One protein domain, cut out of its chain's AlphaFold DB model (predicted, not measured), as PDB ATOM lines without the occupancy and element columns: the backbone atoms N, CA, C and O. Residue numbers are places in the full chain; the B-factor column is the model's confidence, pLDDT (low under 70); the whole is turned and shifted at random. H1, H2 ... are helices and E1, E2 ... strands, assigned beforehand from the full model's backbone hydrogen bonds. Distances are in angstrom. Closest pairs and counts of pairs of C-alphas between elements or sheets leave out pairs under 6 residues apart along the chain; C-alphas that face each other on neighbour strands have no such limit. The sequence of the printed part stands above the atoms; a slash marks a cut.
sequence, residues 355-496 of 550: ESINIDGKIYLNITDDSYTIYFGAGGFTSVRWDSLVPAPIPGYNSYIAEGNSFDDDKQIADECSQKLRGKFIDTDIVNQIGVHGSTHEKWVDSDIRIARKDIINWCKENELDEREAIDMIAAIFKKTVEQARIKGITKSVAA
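Overview. This is residues 355 to 496 of the 550 residues of an uncharacterized protein of Candidatus Falkowbacteria bacterium (UniProt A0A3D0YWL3). A long, twisted antiparallel sheet forms a wall, with helices H1 and H3 packed over one face and no named helix over the other. The long strands E3, E5 and E6 run lengthwise side by side; the small hairpin E1 and E2 extends the sheet beside the beginning of E3, and short E4 pairs farther along E3. H2 is near one end of the longest axis, and the loop of residues 384 to 396 reaches the other. The printed part has 142 residues, with three named helices and six named strands in the order E1 E2 E3 E4 H1 E5 E6 H2 H3, and its class is mixed, helices and strands. It is compact, with a radius of gyration of the C-alphas of 16.8 A, though only just elongated in outline, with spans of 58 by 38 by 24 A.

Along the chain. E1, residues 356 to 360, begins with C-alpha 356 at (86.357, 8.671, 36.050). E2 is residues 363 to 367. E3, residues 371 to 383, is 31.5 A long and bends by 72 degrees at residue 374. E4 is residues 397 to 399. H1, residues 407 to 424, is 25.6 A long. E5, residues 430 to 438, is 22.3 A long, and E6, residues 442 to 452, is 29.0 A long. H2, residues 453 to 462, is 14.3 A long. H3, residues 467 to 487, is 30.6 A long and ends with C-alpha 487 at (88.867, -13.912, 22.330).

Arrangement. The sheet is branched at E3, with E2 and E4 on one side of it and E6 on the other side. E3 and E6 are antiparallel, with N 374 and O 449 2.9 A apart. In the hairpin E5 and E6, N 433 and O 448 are 2.8 A apart. Within hydrogen-bond range are also N 366 and O 373 across the hairpin E2 and E3, 2.8 A apart, N 378 and O 398 across the hairpin E3 and E4, 3.0 A apart, and N 357 and O 365 across the hairpin E1 and E2, 2.8 A apart. H1 is on the sheet at a height of 9.1 A, over E3 and E6. H3 is on the same face at a height of 8.2 A, over E2. H1, with residues 413 to 421 alone, touches H3 at a steep tilt of 42 degrees, opposite ways; their closest C-alphas, of Cys 417 and Phe 478, are 5.9 A apart. H2 only grazes the sheet, with its residues 453 to 456, and H3 touches H2 with residues 467 to 470 alone; their closest C-alphas, of Cys 460 and Glu 467, are 6.2 A apart. H1 and H2 are apart. In H1, H2 and H3 every O i to N i+4 pair is within hydrogen-bond range.

Size, cuts and confidence. The two C-alphas farthest apart, of Asp 387 and Glu 464, are 58.8 A apart. The printed part has no cut. The link E3 to E4, 13 residues, is long. The mean pLDDT of the printed part is 76.0; 39 residues are under 70, among them 379 to 396, 435 to 446 and 491 to 496.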
ATOM      1  N   GLU A 355      84.871  11.634  38.561       70.19
ATOM      2  CA  GLU A 355      84.857  12.014  37.153       70.19
ATOM      3  C   GLU A 355      85.549  10.955  36.291       70.19
ATOM      4  O   GLU A 355      85.752  11.145  35.099       70.19
ATOM      5  N   SER A 356      85.953   9.815  36.858       75.06
ATOM      6  CA  SER A 356      86.357   8.671  36.050       75.06
ATOM      7  C   SER A 356      86.023   7.329  36.675       75.06
ATOM      8  O   SER A 356      85.990   7.162  37.895       75.06
ATOM      9  N   ILE A 357      85.791   6.345  35.810       79.12
ATOM     10  CA  ILE A 357      85.471   4.969  36.172       79.12
ATOM     11  C   ILE A 357      86.433   4.048  35.433       79.12
ATOM     12  O   ILE A 357      86.548   4.108  34.210       79.12
ATOM     13  N   ASN A 358      87.131   3.185  36.172       80.06
ATOM     14  CA  ASN A 358      87.953   2.141  35.567       80.06
ATOM     15  C   ASN A 358      87.041   1.091  34.915       80.06
ATOM     16  O   ASN A 358      86.193   0.507  35.592       80.06
ATOM     17  N   ILE A 359      87.215   0.862  33.614       79.62
ATOM     18  CA  ILE A 359      86.469  -0.152  32.864       79.62
ATOM     19  C   ILE A 359      87.240  -1.476  32.871       79.62
ATOM     20  O   ILE A 359      86.682  -2.524  33.216       79.62
ATOM     21  N   ASP A 360      88.509  -1.427  32.455       71.44
ATOM     22  CA  ASP A 360      89.398  -2.585  32.367       71.44
ATOM     23  C   ASP A 360      90.871  -2.153  32.286       71.44
ATOM     24  O   ASP A 360      91.278  -1.474  31.344       71.44
ATOM     25  N   GLY A 361      91.696  -2.557  33.256       72.56
ATOM     26  CA  GLY A 361      93.135  -2.271  33.254       72.56
ATOM     27  C   GLY A 361      93.450  -0.771  33.181       72.56
ATOM     28  O   GLY A 361      93.204  -0.039  34.142       72.56
ATOM     29  N   LYS A 362      94.019  -0.325  32.051       69.56
ATOM     30  CA  LYS A 362      94.364   1.084  31.772       69.56
ATOM     31  C   LYS A 362      93.231   1.874  31.093       69.56
ATOM     32  O   LYS A 362      93.411   3.056  30.822       69.56
ATOM     33  N   ILE A 363      92.076   1.258  30.833       79.12
ATOM     34  CA  ILE A 363      90.933   1.906  30.181       79.12
ATOM     35  C   ILE A 363      90.043   2.569  31.234       79.12
ATOM     36  O   ILE A 363      89.489   1.902  32.116       79.12
ATOM     37  N   TYR A 364      89.857   3.879  31.090       81.75
ATOM     38  CA  TYR A 364      89.006   4.695  31.949       81.75
ATOM     39  C   TYR A 364      87.920   5.398  31.136       81.75
ATOM     40  O   TYR A 364      88.187   5.939  30.064       81.75
ATOM     41  N   LEU A 365      86.708   5.410  31.682       85.94
ATOM     42  CA  LEU A 365      85.621   6.296  31.284       85.94
ATOM     43  C   LEU A 365      85.757   7.587  32.072       85.94
ATOM     44  O   LEU A 365      85.528   7.569  33.273       85.94
ATOM     45  N   ASN A 366      86.129   8.673  31.411       84.00
ATOM     46  CA  ASN A 366      86.186  10.006  31.997       84.00
ATOM     47  C   ASN A 366      84.849  10.719  31.779       84.00
ATOM     48  O   ASN A 366      84.247  10.599  30.715       84.00
ATOM     49  N   ILE A 367      84.391  11.446  32.787       83.69
ATOM     50  CA  ILE A 367      83.112  12.139  32.856       83.69
ATOM     51  C   ILE A 367      83.433  13.619  33.030       83.69
ATOM     52  O   ILE A 367      84.005  14.009  34.042       83.69
ATOM     53  N   THR A 368      83.065  14.436  32.051       80.44
ATOM     54  CA  THR A 368      83.115  15.897  32.147       80.44
ATOM     55  C   THR A 368      81.697  16.466  32.160       80.44
ATOM     56  O   THR A 368      80.711  15.737  32.004       80.44
ATOM     57  N   ASP A 369      81.564  17.781  32.337       74.69
ATOM     58  CA  ASP A 369      80.261  18.453  32.263       74.69
ATOM     59  C   ASP A 369      79.556  18.222  30.916       74.69
ATOM     60  O   ASP A 369      78.341  18.019  30.880       74.69
ATOM     61  N   ASP A 370      80.326  18.143  29.828       84.62
ATOM     62  CA  ASP A 370      79.788  18.100  28.466       84.62
ATOM     63  C   ASP A 370      79.867  16.719  27.800       84.62
ATOM     64  O   ASP A 370      79.125  16.448  26.848       84.62
ATOM     65  N   SER A 371      80.745  15.825  28.262       88.31
ATOM     66  CA  SER A 371      81.022  14.572  27.556       88.31
ATOM     67  C   SER A 371      81.455  13.423  28.455       88.31
ATOM     68  O   SER A 371      82.049  13.620  29.512       88.31
ATOM     69  N   TYR A 372      81.241  12.209  27.963       88.44
ATOM     70  CA  TYR A 372      81.946  11.025  28.419       88.44
ATOM     71  C   TYR A 372      83.034  10.642  27.418       88.44
ATOM     72  O   TYR A 372      82.743  10.507  26.230       88.44
ATOM     73  N   THR A 373      84.259  10.421  27.892       88.81
ATOM     74  CA  THR A 373      85.426  10.155  27.040       88.81
ATOM     75  C   THR A 373      86.149   8.887  27.469       88.81
ATOM     76  O   THR A 373      86.518   8.745  28.636       88.81
ATOM     77  N   ILE A 374      86.401   7.977  26.528       88.50
ATOM     78  CA  ILE A 374      87.179   6.752  26.761       88.50
ATOM     79  C   ILE A 374      88.380   6.717  25.827       88.50
ATOM     80  O   ILE A 374      88.208   6.706  24.611       88.50
ATOM     81  N   TYR A 375      89.575   6.636  26.409       84.50
ATOM     82  CA  TYR A 375      90.840   6.549  25.679       84.50
ATOM     83  C   TYR A 375      91.231   5.091  25.412       84.50
ATOM     84  O   TYR A 375      91.180   4.245  26.308       84.50
ATOM     85  N   PHE A 376      91.660   4.814  24.184       82.12
ATOM     86  CA  PHE A 376      92.107   3.499  23.716       82.12
ATOM     87  C   PHE A 376      93.627   3.408  23.574       82.12
ATOM     88  O   PHE A 376      94.183   2.319  23.687       82.12
ATOM     89  N   GLY A 377      94.296   4.542  23.390       75.88
ATOM     90  CA  GLY A 377      95.746   4.644  23.335       75.88
ATOM     91  C   GLY A 377      96.185   6.057  22.979       75.88
ATOM     92  O   GLY A 377      95.368   6.916  22.649       75.88
ATOM     93  N   ALA A 378      97.486   6.297  23.050       70.31
ATOM     94  CA  ALA A 378      98.089   7.568  22.665       70.31
ATOM     95  C   ALA A 378      99.463   7.317  22.050       70.31
ATOM     96  O   ALA A 378     100.146   6.364  22.429       70.31
ATOM     97  N   GLY A 379      99.887   8.133  21.081       65.38
ATOM     98  CA  GLY A 379     101.101   7.800  20.338       65.38
ATOM     99  C   GLY A 379     101.832   8.901  19.588       65.38
ATOM    100  O   GLY A 379     101.250   9.903  19.184       65.38
ATOM    101  N   GLY A 380     103.138   8.652  19.436       55.75
ATOM    102  CA  GLY A 380     104.237   9.619  19.425       55.75
ATOM    103  C   GLY A 380     104.341  10.659  18.306       55.75
ATOM    104  O   GLY A 380     104.038  10.418  17.140       55.75
ATOM    105  N   PHE A 381     104.912  11.798  18.716       48.19
ATOM    106  CA  PHE A 381     105.479  12.850  17.877       48.19
ATOM    107  C   PHE A 381     106.569  12.292  16.956       48.19
ATOM    108  O   PHE A 381     107.550  11.706  17.418       48.19
ATOM    109  N   THR A 382     106.470  12.581  15.664       46.47
ATOM    110  CA  THR A 382     107.629  12.548  14.764       46.47
ATOM    111  C   THR A 382     107.795  13.929  14.154       46.47
ATOM    112  O   THR A 382     106.929  14.366  13.399       46.47
ATOM    113  N   SER A 383     108.890  14.624  14.495       43.41
ATOM    114  CA  SER A 383     109.268  15.837  13.774       43.41
ATOM    115  C   SER A 383     109.954  15.441  12.471       43.41
ATOM    116  O   SER A 383     110.874  14.618  12.451       43.41
ATOM    117  N   VAL A 384     109.486  15.997  11.360       42.22
ATOM    118  CA  VAL A 384     110.129  15.841  10.053       42.22
ATOM    119  C   VAL A 384     110.847  17.143   9.725       42.22
ATOM    120  O   VAL A 384     110.308  18.224   9.969       42.22
ATOM    121  N   ARG A 385     112.063  17.069   9.162       42.56
ATOM    122  CA  ARG A 385     112.732  18.263   8.617       42.56
ATOM    123  C   ARG A 385     111.794  18.957   7.617       42.56
ATOM    124  O   ARG A 385     111.048  18.285   6.903       42.56
ATOM    125  N   TRP A 386     111.832  20.292   7.586       42.88
ATOM    126  CA  TRP A 386     110.941  21.148   6.783       42.88
ATOM    127  C   TRP A 386     110.895  20.804   5.281       42.88
ATOM    128  O   TRP A 386     109.947  21.183   4.604       42.88
ATOM    129  N   ASP A 387     111.882  20.076   4.765       43.00
ATOM    130  CA  ASP A 387     112.069  19.732   3.355       43.00
ATOM    131  C   ASP A 387     111.675  18.288   2.978       43.00
ATOM    132  O   ASP A 387     111.788  17.903   1.813       43.00
ATOM    133  N   SER A 388     111.188  17.470   3.917       36.97
ATOM    134  CA  SER A 388     110.782  16.092   3.608       36.97
ATOM    135  C   SER A 388     109.383  16.026   2.989       36.97
ATOM    136  O   SER A 388     108.383  16.315   3.644       36.97
ATOM    137  N   LEU A 389     109.301  15.562   1.738       36.72
ATOM    138  CA  LEU A 389     108.043  15.264   1.030       36.72
ATOM    139  C   LEU A 389     107.416  13.917   1.435       36.72
ATOM    140  O   LEU A 389     106.312  13.591   0.999       36.72
ATOM    141  N   VAL A 390     108.119  13.115   2.238       35.81
ATOM    142  CA  VAL A 390     107.666  11.785   2.663       35.81
ATOM    143  C   VAL A 390     107.075  11.888   4.073       35.81
ATOM    144  O   VAL A 390     107.781  12.336   4.982       35.81
ATOM    145  N   PRO A 391     105.809  11.478   4.286       37.47
ATOM    146  CA  PRO A 391     105.223  11.433   5.619       37.47
ATOM    147  C   PRO A 391     106.030  10.495   6.525       37.47
ATOM    148  O   PRO A 391     106.362   9.386   6.107       37.47
ATOM    149  N   ALA A 392     106.317  10.907   7.763       37.72
ATOM    150  CA  ALA A 392     107.015  10.037   8.705       37.72
ATOM    151  C   ALA A 392     106.196   8.754   8.983       37.72
ATOM    152  O   ALA A 392     104.969   8.845   9.140       37.72
ATOM    153  N   PRO A 393     106.837   7.568   9.053       42.97
ATOM    154  CA  PRO A 393     106.229   6.415   9.717       42.97
ATOM    155  C   PRO A 393     105.913   6.804  11.168       42.97
ATOM    156  O   PRO A 393     106.610   7.655  11.713       42.97
ATOM    157  N   ILE A 394     104.878   6.223  11.783       49.47
ATOM    158  CA  ILE A 394     104.426   6.563  13.147       49.47
ATOM    159  C   ILE A 394     105.003   5.546  14.154       49.47
ATOM    160  O   ILE A 394     104.367   4.523  14.413       49.47
ATOM    161  N   PRO A 395     106.211   5.747  14.711       52.81
ATOM    162  CA  PRO A 395     106.685   4.987  15.858       52.81
ATOM    163  C   PRO A 395     106.157   5.598  17.167       52.81
ATOM    164  O   PRO A 395     106.161   6.814  17.347       52.81
ATOM    165  N   GLY A 396     105.756   4.740  18.109       59.09
ATOM    166  CA  GLY A 396     105.447   5.146  19.485       59.09
ATOM    167  C   GLY A 396     103.965   5.212  19.849       59.09
ATOM    168  O   GLY A 396     103.629   5.992  20.732       59.09
ATOM    169  N   TYR A 397     103.087   4.455  19.182       70.44
ATOM    170  CA  TYR A 397     101.715   4.240  19.657       70.44
ATOM    171  C   TYR A 397     101.695   3.300  20.864       70.44
ATOM    172  O   TYR A 397     102.160   2.164  20.773       70.44
ATOM    173  N   ASN A 398     101.132   3.783  21.968       70.25
ATOM    174  CA  ASN A 398     100.938   3.049  23.206       70.25
ATOM    175  C   ASN A 398      99.450   2.724  23.358       70.25
ATOM    176  O   ASN A 398      98.633   3.604  23.629       70.25
ATOM    177  N   SER A 399      99.107   1.447  23.199       76.38
ATOM    178  CA  SER A 399      97.755   0.946  23.450       76.38
ATOM    179  C   SER A 399      97.447   0.903  24.946       76.38
ATOM    180  O   SER A 399      98.250   0.426  25.755       76.38
ATOM    181  N   TYR A 400      96.248   1.349  25.314       80.69
ATOM    182  CA  TYR A 400      95.688   1.210  26.660       80.69
ATOM    183  C   TYR A 400      94.818  -0.048  26.805       80.69
ATOM    184  O   TYR A 400      94.459  -0.410  27.927       80.69
ATOM    185  N   ILE A 401      94.531  -0.757  25.705       78.62
ATOM    186  CA  ILE A 401      93.758  -2.006  25.705       78.62
ATOM    187  C   ILE A 401      94.637  -3.214  26.031       78.62
ATOM    188  O   ILE A 401      94.275  -4.048  26.873       78.62
ATOM    189  N   ALA A 402      95.766  -3.339  25.331       73.75
ATOM    190  CA  ALA A 402      96.727  -4.416  25.526       73.75
ATOM    191  C   ALA A 402      98.108  -4.029  24.989       73.75
ATOM    192  O   ALA A 402      98.245  -3.451  23.913       73.75
ATOM    193  N   GLU A 403      99.153  -4.398  25.727       67.25
ATOM    194  CA  GLU A 403     100.529  -4.185  25.288       67.25
ATOM    195  C   GLU A 403     100.807  -4.911  23.960       67.25
ATOM    196  O   GLU A 403     100.492  -6.089  23.802       67.25
ATOM    197  N   GLY A 404     101.409  -4.203  23.002       65.56
ATOM    198  CA  GLY A 404     101.742  -4.748  21.684       65.56
ATOM    199  C   GLY A 404     100.613  -4.707  20.647       65.56
ATOM    200  O   GLY A 404     100.857  -5.095  19.498       65.56
ATOM    201  N   ASN A 405      99.420  -4.220  21.005       71.31
ATOM    202  CA  ASN A 405      98.405  -3.848  20.019       71.31
ATOM    203  C   ASN A 405      98.908  -2.716  19.116       71.31
ATOM    204  O   ASN A 405      99.609  -1.801  19.558       71.31
ATOM    205  N   SER A 406      98.530  -2.782  17.843       74.69
ATOM    206  CA  SER A 406      98.720  -1.689  16.896       74.69
ATOM    207  C   SER A 406      97.573  -0.677  16.976       74.69
ATOM    208  O   SER A 406      96.510  -0.956  17.527       74.69
ATOM    209  N   PHE A 407      97.779   0.496  16.376       76.62
ATOM    210  CA  PHE A 407      96.720   1.491  16.205       76.62
ATOM    211  C   PHE A 407      95.499   0.919  15.469       76.62
ATOM    212  O   PHE A 407      94.368   1.204  15.849       76.62
ATOM    213  N   ASP A 408      95.717   0.085  14.446       80.00
ATOM    214  CA  ASP A 408      94.626  -0.511  13.669       80.00
ATOM    215  C   ASP A 408      93.803  -1.507  14.503       80.00
ATOM    216  O   ASP A 408      92.576  -1.537  14.380       80.00
ATOM    217  N   ASP A 409      94.456  -2.264  15.395       82.81
ATOM    218  CA  ASP A 409      93.778  -3.192  16.312       82.81
ATOM    219  C   ASP A 409      92.853  -2.420  17.269       82.81
ATOM    220  O   ASP A 409      91.676  -2.752  17.426       82.81
ATOM    221  N   ASP A 410      93.362  -1.346  17.875       83.12
ATOM    222  CA  ASP A 410      92.592  -0.525  18.810       83.12
ATOM    223  C   ASP A 410      91.478   0.259  18.107       83.12
ATOM    224  O   ASP A 410      90.362   0.353  18.626       83.12
ATOM    225  N   LYS A 411      91.737   0.745  16.888       84.50
ATOM    226  CA  LYS A 411      90.731   1.380  16.034       84.50
ATOM    227  C   LYS A 411      89.577   0.434  15.728       84.50
ATOM    228  O   LYS A 411      88.421   0.832  15.861       84.50
ATOM    229  N   GLN A 412      89.867  -0.818  15.367       86.31
ATOM    230  CA  GLN A 412      88.829  -1.818  15.123       86.31
ATOM    231  C   GLN A 412      87.956  -2.027  16.370       86.31
ATOM    232  O   GLN A 412      86.729  -2.081  16.271       86.31
ATOM    233  N   ILE A 413      88.573  -2.119  17.551       88.56
ATOM    234  CA  ILE A 413      87.854  -2.321  18.817       88.56
ATOM    235  C   ILE A 413      86.968  -1.118  19.136       88.56
ATOM    236  O   ILE A 413      85.815  -1.279  19.542       88.56
ATOM    237  N   ALA A 414      87.473   0.089  18.924       89.19
ATOM    238  CA  ALA A 414      86.716   1.306  19.142       89.19
ATOM    239  C   ALA A 414      85.576   1.512  18.136       89.19
ATOM    240  O   ALA A 414      84.504   1.983  18.519       89.19
ATOM    241  N   ASP A 415      85.750   1.115  16.876       89.19
ATOM    242  CA  ASP A 415      84.662   1.100  15.897       89.19
ATOM    243  C   ASP A 415      83.557   0.117  16.331       89.19
ATOM    244  O   ASP A 415      82.376   0.478  16.328       89.19
ATOM    245  N   GLU A 416      83.922  -1.087  16.799       90.81
ATOM    246  CA  GLU A 416      82.965  -2.049  17.371       90.81
ATOM    247  C   GLU A 416      82.247  -1.476  18.613       90.81
ATOM    248  O   GLU A 416      81.028  -1.631  18.752       90.81
ATOM    249  N   CYS A 417      82.966  -0.784  19.508       91.31
ATOM    250  CA  CYS A 417      82.385  -0.105  20.672       91.31
ATOM    251  C   CYS A 417      81.395   0.985  20.244       91.31
ATOM    252  O   CYS A 417      80.245   0.981  20.684       91.31
ATOM    253  N   SER A 418      81.818   1.882  19.352       91.81
ATOM    254  CA  SER A 418      81.017   3.002  18.851       91.81
ATOM    255  C   SER A 418      79.710   2.520  18.225       91.81
ATOM    256  O   SER A 418      78.648   3.076  18.496       91.81
ATOM    257  N   GLN A 419      79.759   1.448  17.428       91.31
ATOM    258  CA  GLN A 419      78.567   0.851  16.822       91.31
ATOM    259  C   GLN A 419      77.593   0.305  17.870       91.31
ATOM    260  O   GLN A 419      76.392   0.563  17.786       91.31
ATOM    261  N   LYS A 420      78.090  -0.418  18.882       94.00
ATOM    262  CA  LYS A 420      77.242  -0.951  19.960       94.00
ATOM    263  C   LYS A 420      76.619   0.157  20.804       94.00
ATOM    264  O   LYS A 420      75.455   0.040  21.175       94.00
ATOM    265  N   LEU A 421      77.366   1.225  21.084       93.31
ATOM    266  CA  LEU A 421      76.846   2.379  21.814       93.31
ATOM    267  C   LEU A 421      75.760   3.091  21.013       93.31
ATOM    268  O   LEU A 421      74.689   3.309  21.559       93.31
ATOM    269  N   ARG A 422      75.975   3.361  19.716       92.69
ATOM    270  CA  ARG A 422      74.948   3.954  18.836       92.69
ATOM    271  C   ARG A 422      73.697   3.081  18.723       92.69
ATOM    272  O   ARG A 422      72.596   3.596  18.580       92.69
ATOM    273  N   GLY A 423      73.853   1.758  18.809       90.94
ATOM    274  CA  GLY A 423      72.722   0.831  18.854       90.94
ATOM    275  C   GLY A 423      71.927   0.877  20.166       90.94
ATOM    276  O   GLY A 423      70.749   0.532  20.167       90.94
ATOM    277  N   LYS A 424      72.552   1.283  21.279       92.69
ATOM    278  CA  LYS A 424      71.917   1.369  22.604       92.69
ATOM    279  C   LYS A 424      71.370   2.768  22.905       92.69
ATOM    280  O   LYS A 424      70.251   2.885  23.397       92.69
ATOM    281  N   PHE A 425      72.164   3.789  22.611       91.62
ATOM    282  CA  PHE A 425      71.893   5.205  22.829       91.62
ATOM    283  C   PHE A 425      71.610   5.849  21.470       91.62
ATOM    284  O   PHE A 425      72.493   6.410  20.816       91.62
ATOM    285  N   ILE A 426      70.375   5.660  21.003       86.12
ATOM    286  CA  ILE A 426      69.900   6.199  19.724       86.12
ATOM    287  C   ILE A 426      69.926   7.734  19.805       86.12
ATOM    288  O   ILE A 426      69.742   8.299  20.880       86.12
ATOM    289  N   ASP A 427      70.222   8.396  18.684       84.81
ATOM    290  CA  ASP A 427      70.291   9.862  18.554       84.81
ATOM    291  C   ASP A 427      71.324  10.564  19.456       84.81
ATOM    292  O   ASP A 427      71.305  11.783  19.607       84.81
ATOM    293  N   THR A 428      72.270   9.808  20.020       86.88
ATOM    294  CA  THR A 428      73.386  10.352  20.804       86.88
ATOM    295  C   THR A 428      74.564  10.701  19.901       86.88
ATOM    296  O   THR A 428      74.982   9.881  19.074       86.88
ATOM    297  N   ASP A 429      75.145  11.890  20.084       88.38
ATOM    298  CA  ASP A 429      76.384  12.267  19.408       88.38
ATOM    299  C   ASP A 429      77.567  11.470  19.978       88.38
ATOM    300  O   ASP A 429      78.062  11.721  21.082       88.38
ATOM    301  N   ILE A 430      77.981  10.451  19.221       90.00
ATOM    302  CA  ILE A 430      79.102   9.566  19.540       90.00
ATOM    303  C   ILE A 430      80.170   9.755  18.473       90.00
ATOM    304  O   ILE A 430      80.038   9.256  17.345       90.00
ATOM    305  N   VAL A 431      81.241  10.443  18.848       86.81
ATOM    306  CA  VAL A 431      82.373  10.762  17.984       86.81
ATOM    307  C   VAL A 431      83.512   9.800  18.289       86.81
ATOM    308  O   VAL A 431      84.029   9.769  19.402       86.81
ATOM    309  N   ASN A 432      83.915   9.027  17.283       85.00
ATOM    310  CA  ASN A 432      85.129   8.225  17.351       85.00
ATOM    311  C   ASN A 432      86.309   9.084  16.863       85.00
ATOM    312  O   ASN A 432      86.453   9.303  15.658       85.00
ATOM    313  N   GLN A 433      87.105   9.624  17.786       77.94
ATOM    314  CA  GLN A 433      88.293  10.440  17.513       77.94
ATOM    315  C   GLN A 433      89.534   9.548  17.483       77.94
ATOM    316  O   GLN A 433      90.439   9.668  18.300       77.94
ATOM    317  N   ILE A 434      89.551   8.612  16.534       72.38
ATOM    318  CA  ILE A 434      90.688   7.715  16.323       72.38
ATOM    319  C   ILE A 434      91.330   8.067  15.003       72.38
ATOM    320  O   ILE A 434      90.854   7.700  13.921       72.38
ATOM    321  N   GLY A 435      92.403   8.841  15.102       65.56
ATOM    322  CA  GLY A 435      92.986   9.497  13.953       65.56
ATOM    323  C   GLY A 435      94.439   9.876  14.152       65.56
ATOM    324  O   GLY A 435      94.949  10.025  15.259       65.56
ATOM    325  N   VAL A 436      95.106  10.045  13.018       64.38
ATOM    326  CA  VAL A 436      96.416  10.676  12.965       64.38
ATOM    327  C   VAL A 436      96.176  12.156  12.702       64.38
ATOM    328  O   VAL A 436      95.648  12.529  11.653       64.38
ATOM    329  N   HIS A 437      96.549  12.985  13.661       62.06
ATOM    330  CA  HIS A 437      96.407  14.429  13.632       62.06
ATOM    331  C   HIS A 437      97.761  15.097  13.389       62.06
ATOM    332  O   HIS A 437      98.813  14.495  13.598       62.06
ATOM    333  N   GLY A 438      97.722  16.350  12.938       58.09
ATOM    334  CA  GLY A 438      98.898  17.201  12.809       58.09
ATOM    335  C   GLY A 438      99.298  17.570  11.386       58.09
ATOM    336  O   GLY A 438      98.589  17.304  10.415       58.09
ATOM    337  N   SER A 439     100.407  18.298  11.287       51.22
ATOM    338  CA  SER A 439     100.920  18.835  10.031       51.22
ATOM    339  C   SER A 439     101.753  17.796   9.274       51.22
ATOM    340  O   SER A 439     102.058  16.710   9.767       51.22
ATOM    341  N   THR A 440     102.193  18.144   8.065       54.09
ATOM    342  CA  THR A 440     103.214  17.379   7.328       54.09
ATOM    343  C   THR A 440     104.498  17.159   8.132       54.09
ATOM    344  O   THR A 440     105.215  16.198   7.859       54.09
ATOM    345  N   HIS A 441     104.774  18.018   9.119       47.91
ATOM    346  CA  HIS A 441     106.025  18.048   9.875       47.91
ATOM    347  C   HIS A 441     105.898  17.525  11.305       47.91
ATOM    348  O   HIS A 441     106.924  17.242  11.913       47.91
ATOM    349  N   GLU A 442     104.681  17.377  11.828       46.38
ATOM    350  CA  GLU A 442     104.409  16.852  13.166       46.38
ATOM    351  C   GLU A 442     103.101  16.078  13.135       46.38
ATOM    352  O   GLU A 442     102.051  16.661  12.876       46.38
ATOM    353  N   LYS A 443     103.171  14.773  13.401       56.75
ATOM    354  CA  LYS A 443     101.993  13.916  13.530       56.75
ATOM    355  C   LYS A 443     101.858  13.414  14.959       56.75
ATOM    356  O   LYS A 443     102.864  13.052  15.566       56.75
ATOM    357  N   TRP A 444     100.631  13.358  15.458       62.12
ATOM    358  CA  TRP A 444     100.276  12.705  16.714       62.12
ATOM    359  C   TRP A 444      99.054  11.815  16.518       62.12
ATOM    360  O   TRP A 444      98.265  12.015  15.594       62.12
ATOM    361  N   VAL A 445      98.927  10.797  17.360       65.94
ATOM    362  CA  VAL A 445      97.802   9.865  17.323       65.94
ATOM    363  C   VAL A 445      97.014  10.018  18.608       65.94
ATOM    364  O   VAL A 445      97.503   9.633  19.673       65.94
ATOM    365  N   ASP A 446      95.808  10.561  18.475       68.69
ATOM    366  CA  ASP A 446      94.805  10.558  19.534       68.69
ATOM    367  C   ASP A 446      93.817   9.428  19.238       68.69
ATOM    368  O   ASP A 446      93.480   9.156  18.077       68.69
ATOM    369  N   SER A 447      93.430   8.708  20.290       78.75
ATOM    370  CA  SER A 447      92.527   7.576  20.162       78.75
ATOM    371  C   SER A 447      91.514   7.552  21.297       78.75
ATOM    372  O   SER A 447      91.743   6.912  22.327       78.75
ATOM    373  N   ASP A 448      90.375   8.214  21.097       86.31
ATOM    374  CA  ASP A 448      89.268   8.232  22.054       86.31
ATOM    375  C   ASP A 448      87.874   8.153  21.417       86.31
ATOM    376  O   ASP A 448      87.655   8.530  20.269       86.31
ATOM    377  N   ILE A 449      86.905   7.660  22.190       90.69
ATOM    378  CA  ILE A 449      85.477   7.820  21.897       90.69
ATOM    379  C   ILE A 449      84.919   8.885  22.828       90.69
ATOM    380  O   ILE A 449      85.035   8.752  24.049       90.69
ATOM    381  N   ARG A 450      84.243   9.876  22.246       91.31
ATOM    382  CA  ARG A 450      83.490  10.908  22.960       91.31
ATOM    383  C   ARG A 450      82.001  10.717  22.769       91.31
ATOM    384  O   ARG A 450      81.537  10.500  21.654       91.31
ATOM    385  N   ILE A 451      81.260  10.833  23.858       93.12
ATOM    386  CA  ILE A 451      79.806  10.719  23.908       93.12
ATOM    387  C   ILE A 451      79.283  12.013  24.526       93.12
ATOM    388  O   ILE A 451      79.688  12.357  25.634       93.12
ATOM    389  N   ALA A 452      78.394  12.736  23.848       91.12
ATOM    390  CA  ALA A 452      77.816  13.953  24.412       91.12
ATOM    391  C   ALA A 452      76.955  13.634  25.649       91.12
ATOM    392  O   ALA A 452      75.963  12.905  25.574       91.12
ATOM    393  N   ARG A 453      77.308  14.210  26.804       92.19
ATOM    394  CA  ARG A 453      76.639  13.922  28.083       92.19
ATOM    395  C   ARG A 453      75.188  14.389  28.088       92.19
ATOM    396  O   ARG A 453      74.315  13.683  28.588       92.19
ATOM    397  N   LYS A 454      74.910  15.543  27.472       92.38
ATOM    398  CA  LYS A 454      73.547  16.085  27.333       92.38
ATOM    399  C   LYS A 454      72.589  15.085  26.665       92.38
ATOM    400  O   LYS A 454      71.434  14.992  27.069       92.38
ATOM    401  N   ASP A 455      73.077  14.326  25.683       92.44
ATOM    402  CA  ASP A 455      72.264  13.395  24.902       92.44
ATOM    403  C   ASP A 455      71.970  12.134  25.720       92.44
ATOM    404  O   ASP A 455      70.834  11.672  25.755       92.44
ATOM    405  N   ILE A 456      72.950  11.652  26.493       93.00
ATOM    406  CA  ILE A 456      72.747  10.564  27.460       93.00
ATOM    407  C   ILE A 456      71.773  10.973  28.565       93.00
ATOM    408  O   ILE A 456      70.885  10.199  28.903       93.00
ATOM    409  N   ILE A 457      71.875  12.195  29.099       91.00
ATOM    410  CA  ILE A 457      70.924  12.704  30.098       91.00
ATOM    411  C   ILE A 457      69.503  12.749  29.520       91.00
ATOM    412  O   ILE A 457      68.545  12.409  30.215       91.00
ATOM    413  N   ASN A 458      69.344  13.164  28.262       92.00
ATOM    414  CA  ASN A 458      68.040  13.164  27.600       92.00
ATOM    415  C   ASN A 458      67.518  11.737  27.398       92.00
ATOM    416  O   ASN A 458      66.379  11.456  27.762       92.00
ATOM    417  N   TRP A 459      68.371  10.820  26.940       94.12
ATOM    418  CA  TRP A 459      68.033   9.407  26.804       94.12
ATOM    419  C   TRP A 459      67.622   8.778  28.148       94.12
ATOM    420  O   TRP A 459      66.618   8.072  28.216       94.12
ATOM    421  N   CYS A 460      68.331   9.079  29.240       93.44
ATOM    422  CA  CYS A 460      67.977   8.652  30.597       93.44
ATOM    423  C   CYS A 460      66.585   9.145  31.005       93.44
ATOM    424  O   CYS A 460      65.790   8.364  31.521       93.44
ATOM    425  N   LYS A 461      66.260  10.415  30.728       92.31
ATOM    426  CA  LYS A 461      64.930  10.980  31.013       92.31
ATOM    427  C   LYS A 461      63.825  10.281  30.227       92.31
ATOM    428  O   LYS A 461      62.775  10.002  30.791       92.31
ATOM    429  N   GLU A 462      64.058   9.998  28.948       93.62
ATOM    430  CA  GLU A 462      63.093   9.308  28.084       93.62
ATOM    431  C   GLU A 462      62.860   7.850  28.497       93.62
ATOM    432  O   GLU A 462      61.778   7.312  28.272       93.62
ATOM    433  N   ASN A 463      63.862   7.216  29.114       92.19
ATOM    434  CA  ASN A 463      63.821   5.815  29.530       92.19
ATOM    435  C   ASN A 463      63.604   5.627  31.043       92.19
ATOM    436  O   ASN A 463      63.653   4.492  31.511       92.19
ATOM    437  N   GLU A 464      63.361   6.707  31.794       93.38
ATOM    438  CA  GLU A 464      63.175   6.702  33.255       93.38
ATOM    439  C   GLU A 464      64.340   6.050  34.034       93.38
ATOM    440  O   GLU A 464      64.130   5.362  35.032       93.38
ATOM    441  N   LEU A 465      65.577   6.277  33.582       92.44
ATOM    442  CA  LEU A 465      66.802   5.749  34.193       92.44
ATOM    443  C   LEU A 465      67.637   6.855  34.840       92.44
ATOM    444  O   LEU A 465      67.596   8.015  34.419       92.44
ATOM    445  N   ASP A 466      68.444   6.485  35.832       89.19
ATOM    446  CA  ASP A 466      69.467   7.378  36.383       89.19
ATOM    447  C   ASP A 466      70.665   7.481  35.418       89.19
ATOM    448  O   ASP A 466      71.009   6.541  34.696       89.19
ATOM    449  N   GLU A 467      71.353   8.623  35.434       87.94
ATOM    450  CA  GLU A 467      72.606   8.833  34.706       87.94
ATOM    451  C   GLU A 467      73.634   7.758  35.088       87.94
ATOM    452  O   GLU A 467      74.360   7.241  34.237       87.94
ATOM    453  N   ARG A 468      73.650   7.356  36.366       85.50
ATOM    454  CA  ARG A 468      74.556   6.314  36.850       85.50
ATOM    455  C   ARG A 468      74.331   4.967  36.165       85.50
ATOM    456  O   ARG A 468      75.300   4.278  35.857       85.50
ATOM    457  N   GLU A 469      73.082   4.615  35.880       87.19
ATOM    458  CA  GLU A 469      72.756   3.368  35.188       87.19
ATOM    459  C   GLU A 469      73.228   3.409  33.730       87.19
ATOM    460  O   GLU A 469      73.767   2.422  33.230       87.19
ATOM    461  N   ALA A 470      73.102   4.554  33.052       90.31
ATOM    462  CA  ALA A 470      73.640   4.720  31.702       90.31
ATOM    463  C   ALA A 470      75.173   4.650  31.676       90.31
ATOM    464  O   ALA A 470      75.740   3.988  30.807       90.31
ATOM    465  N   ILE A 471      75.843   5.260  32.655       90.00
ATOM    466  CA  ILE A 471      77.294   5.171  32.839       90.00
ATOM    467  C   ILE A 471      77.743   3.708  32.996       90.00
ATOM    468  O   ILE A 471      78.676   3.267  32.319       90.00
ATOM    469  N   ASP A 472      77.051   2.929  33.832       88.44
ATOM    470  CA  ASP A 472      77.354   1.510  34.030       88.44
ATOM    471  C   ASP A 472      77.104   0.692  32.746       88.44
ATOM    472  O   ASP A 472      77.885  -0.206  32.411       88.44
ATOM    473  N   MET A 473      76.069   1.032  31.965       93.19
ATOM    474  CA  MET A 473      75.821   0.423  30.650       93.19
ATOM    475  C   MET A 473      76.927   0.741  29.638       93.19
ATOM    476  O   MET A 473      77.365  -0.166  28.925       93.19
ATOM    477  N   ILE A 474      77.401   1.992  29.580       92.81
ATOM    478  CA  ILE A 474      78.535   2.393  28.735       92.81
ATOM    479  C   ILE A 474      79.753   1.549  29.119       92.81
ATOM    480  O   ILE A 474      80.282   0.821  28.278       92.81
ATOM    481  N   ALA A 475      80.141   1.542  30.396       90.06
ATOM    482  CA  ALA A 475      81.280   0.762  30.878       90.06
ATOM    483  C   ALA A 475      81.158  -0.737  30.534       90.06
ATOM    484  O   ALA A 475      82.119  -1.354  30.062       90.06
ATOM    485  N   ALA A 476      79.967  -1.324  30.691       89.94
ATOM    486  CA  ALA A 476      79.712  -2.726  30.368       89.94
ATOM    487  C   ALA A 476      79.847  -3.038  28.866       89.94
ATOM    488  O   ALA A 476      80.413  -4.075  28.501       89.94
ATOM    489  N   ILE A 477      79.358  -2.156  27.984       92.88
ATOM    490  CA  ILE A 477      79.491  -2.309  26.525       92.88
ATOM    491  C   ILE A 477      80.967  -2.316  26.120       92.88
ATOM    492  O   ILE A 477      81.385  -3.187  25.348       92.88
ATOM    493  N   PHE A 478      81.760  -1.392  26.663       90.06
ATOM    494  CA  PHE A 478      83.193  -1.321  26.384       90.06
ATOM    495  C   PHE A 478      83.924  -2.565  26.874       90.06
ATOM    496  O   PHE A 478      84.582  -3.237  26.079       90.06
ATOM    497  N   LYS A 479      83.744  -2.931  28.149       89.88
ATOM    498  CA  LYS A 479      84.394  -4.101  28.746       89.88
ATOM    499  C   LYS A 479      84.128  -5.374  27.947       89.88
ATOM    500  O   LYS A 479      85.057  -6.093  27.588       89.88
ATOM    501  N   LYS A 480      82.862  -5.614  27.588       91.25
ATOM    502  CA  LYS A 480      82.464  -6.779  26.790       91.25
ATOM    503  C   LYS A 480      83.096  -6.776  25.397       91.25
ATOM    504  O   LYS A 480      83.406  -7.834  24.862       91.25
ATOM    505  N   THR A 481      83.256  -5.608  24.782       90.38
ATOM    506  CA  THR A 481      83.846  -5.499  23.438       90.38
ATOM    507  C   THR A 481      85.345  -5.761  23.465       90.38
ATOM    508  O   THR A 481      85.831  -6.537  22.646       90.38
ATOM    509  N   VAL A 482      86.053  -5.223  24.459       86.94
ATOM    510  CA  VAL A 482      87.475  -5.517  24.693       86.94
ATOM    511  C   VAL A 482      87.691  -7.011  24.955       86.94
ATOM    512  O   VAL A 482      88.572  -7.629  24.361       86.94
ATOM    513  N   GLU A 483      86.852  -7.629  25.786       86.38
ATOM    514  CA  GLU A 483      86.929  -9.066  26.072       86.38
ATOM    515  C   GLU A 483      86.675  -9.922  24.819       86.38
ATOM    516  O   GLU A 483      87.402 -10.878  24.550       86.38
ATOM    517  N   GLN A 484      85.703  -9.542  23.986       86.56
ATOM    518  CA  GLN A 484      85.464 -10.204  22.703       86.56
ATOM    519  C   GLN A 484      86.642 -10.050  21.738       86.56
ATOM    520  O   GLN A 484      86.984 -11.009  21.048       86.56
ATOM    521  N   ALA A 485      87.276  -8.879  21.689       84.75
ATOM    522  CA  ALA A 485      88.452  -8.650  20.860       84.75
ATOM    523  C   ALA A 485      89.648  -9.509  21.299       84.75
ATOM    524  O   ALA A 485      90.368 -10.038  20.447       84.75
ATOM    525  N   ARG A 486      89.799  -9.732  22.613       81.25
ATOM    526  CA  ARG A 486      90.770 -10.682  23.173       81.25
ATOM    527  C   ARG A 486      90.509 -12.111  22.714       81.25
ATOM    528  O   ARG A 486      91.428 -12.774  22.247       81.25
ATOM    529  N   ILE A 487      89.257 -12.562  22.774       79.44
ATOM    530  CA  ILE A 487      88.867 -13.912  22.330       79.44
ATOM    531  C   ILE A 487      89.068 -14.089  20.816       79.44
ATOM    532  O   ILE A 487      89.517 -15.142  20.373       79.44
ATOM    533  N   LYS A 488      88.761 -13.060  20.016       78.75
ATOM    534  CA  LYS A 488      88.924 -13.071  18.552       78.75
ATOM    535  C   LYS A 488      90.391 -13.020  18.094       78.75
ATOM    536  O   LYS A 488      90.638 -13.129  16.897       78.75
ATOM    537  N   GLY A 489      91.350 -12.827  19.004       72.75
ATOM    538  CA  GLY A 489      92.770 -12.691  18.666       72.75
ATOM    539  C   GLY A 489      93.131 -11.369  17.981       72.75
ATOM    540  O   GLY A 489      94.207 -11.272  17.400       72.75
ATOM    541  N   ILE A 490      92.247 -10.365  18.050       71.88
ATOM    542  CA  ILE A 490      92.523  -9.003  17.562       71.88
ATOM    543  C   ILE A 490      93.570  -8.349  18.468       71.88
ATOM    544  O   ILE A 490      94.485  -7.687  17.996       71.88
ATOM    545  N   THR A 491      93.489  -8.594  19.779       65.31
ATOM    546  CA  THR A 491      94.537  -8.151  20.702       65.31
ATOM    547  C   THR A 491      95.645  -9.191  20.807       65.31
ATOM    548  O   THR A 491      95.369 -10.370  21.062       65.31
ATOM    549  N   LYS A 492      96.903  -8.764  20.719       59.00
ATOM    550  CA  LYS A 492      98.050  -9.653  20.937       59.00
ATOM    551  C   LYS A 492      98.252  -9.836  22.438       59.00
ATOM    552  O   LYS A 492      98.761  -8.951  23.110       59.00
ATOM    553  N   SER A 493      97.852 -10.979  22.995       44.47
ATOM    554  CA  SER A 493      98.191 -11.282  24.390       44.47
ATOM    555  C   SER A 493      99.665 -11.707  24.483       44.47
ATOM    556  O   SER A 493     100.140 -12.560  23.732       44.47
ATOM    557  N   VAL A 494     100.414 -11.113  25.416       41.16
ATOM    558  CA  VAL A 494     101.838 -11.431  25.662       41.16
ATOM    559  C   VAL A 494     102.025 -12.844  26.255       41.16
ATOM    560  O   VAL A 494     103.147 -13.345  26.345       41.16
ATOM    561  N   ALA A 495     100.941 -13.563  26.567       37.22
ATOM    562  CA  ALA A 495     100.991 -14.896  27.172       37.22
ATOM    563  C   ALA A 495     101.683 -15.972  26.302       37.22
ATOM    564  O   ALA A 495     102.004 -17.046  26.802       37.22
ATOM    565  N   ALA A 496     101.975 -15.704  25.024       34.31
ATOM    566  CA  ALA A 496     102.619 -16.673  24.136       34.31
ATOM    567  C   ALA A 496     104.166 -16.672  24.158       34.31
ATOM    568  O   ALA A 496     104.769 -17.557  23.554       34.31
TER     569      ALA A 496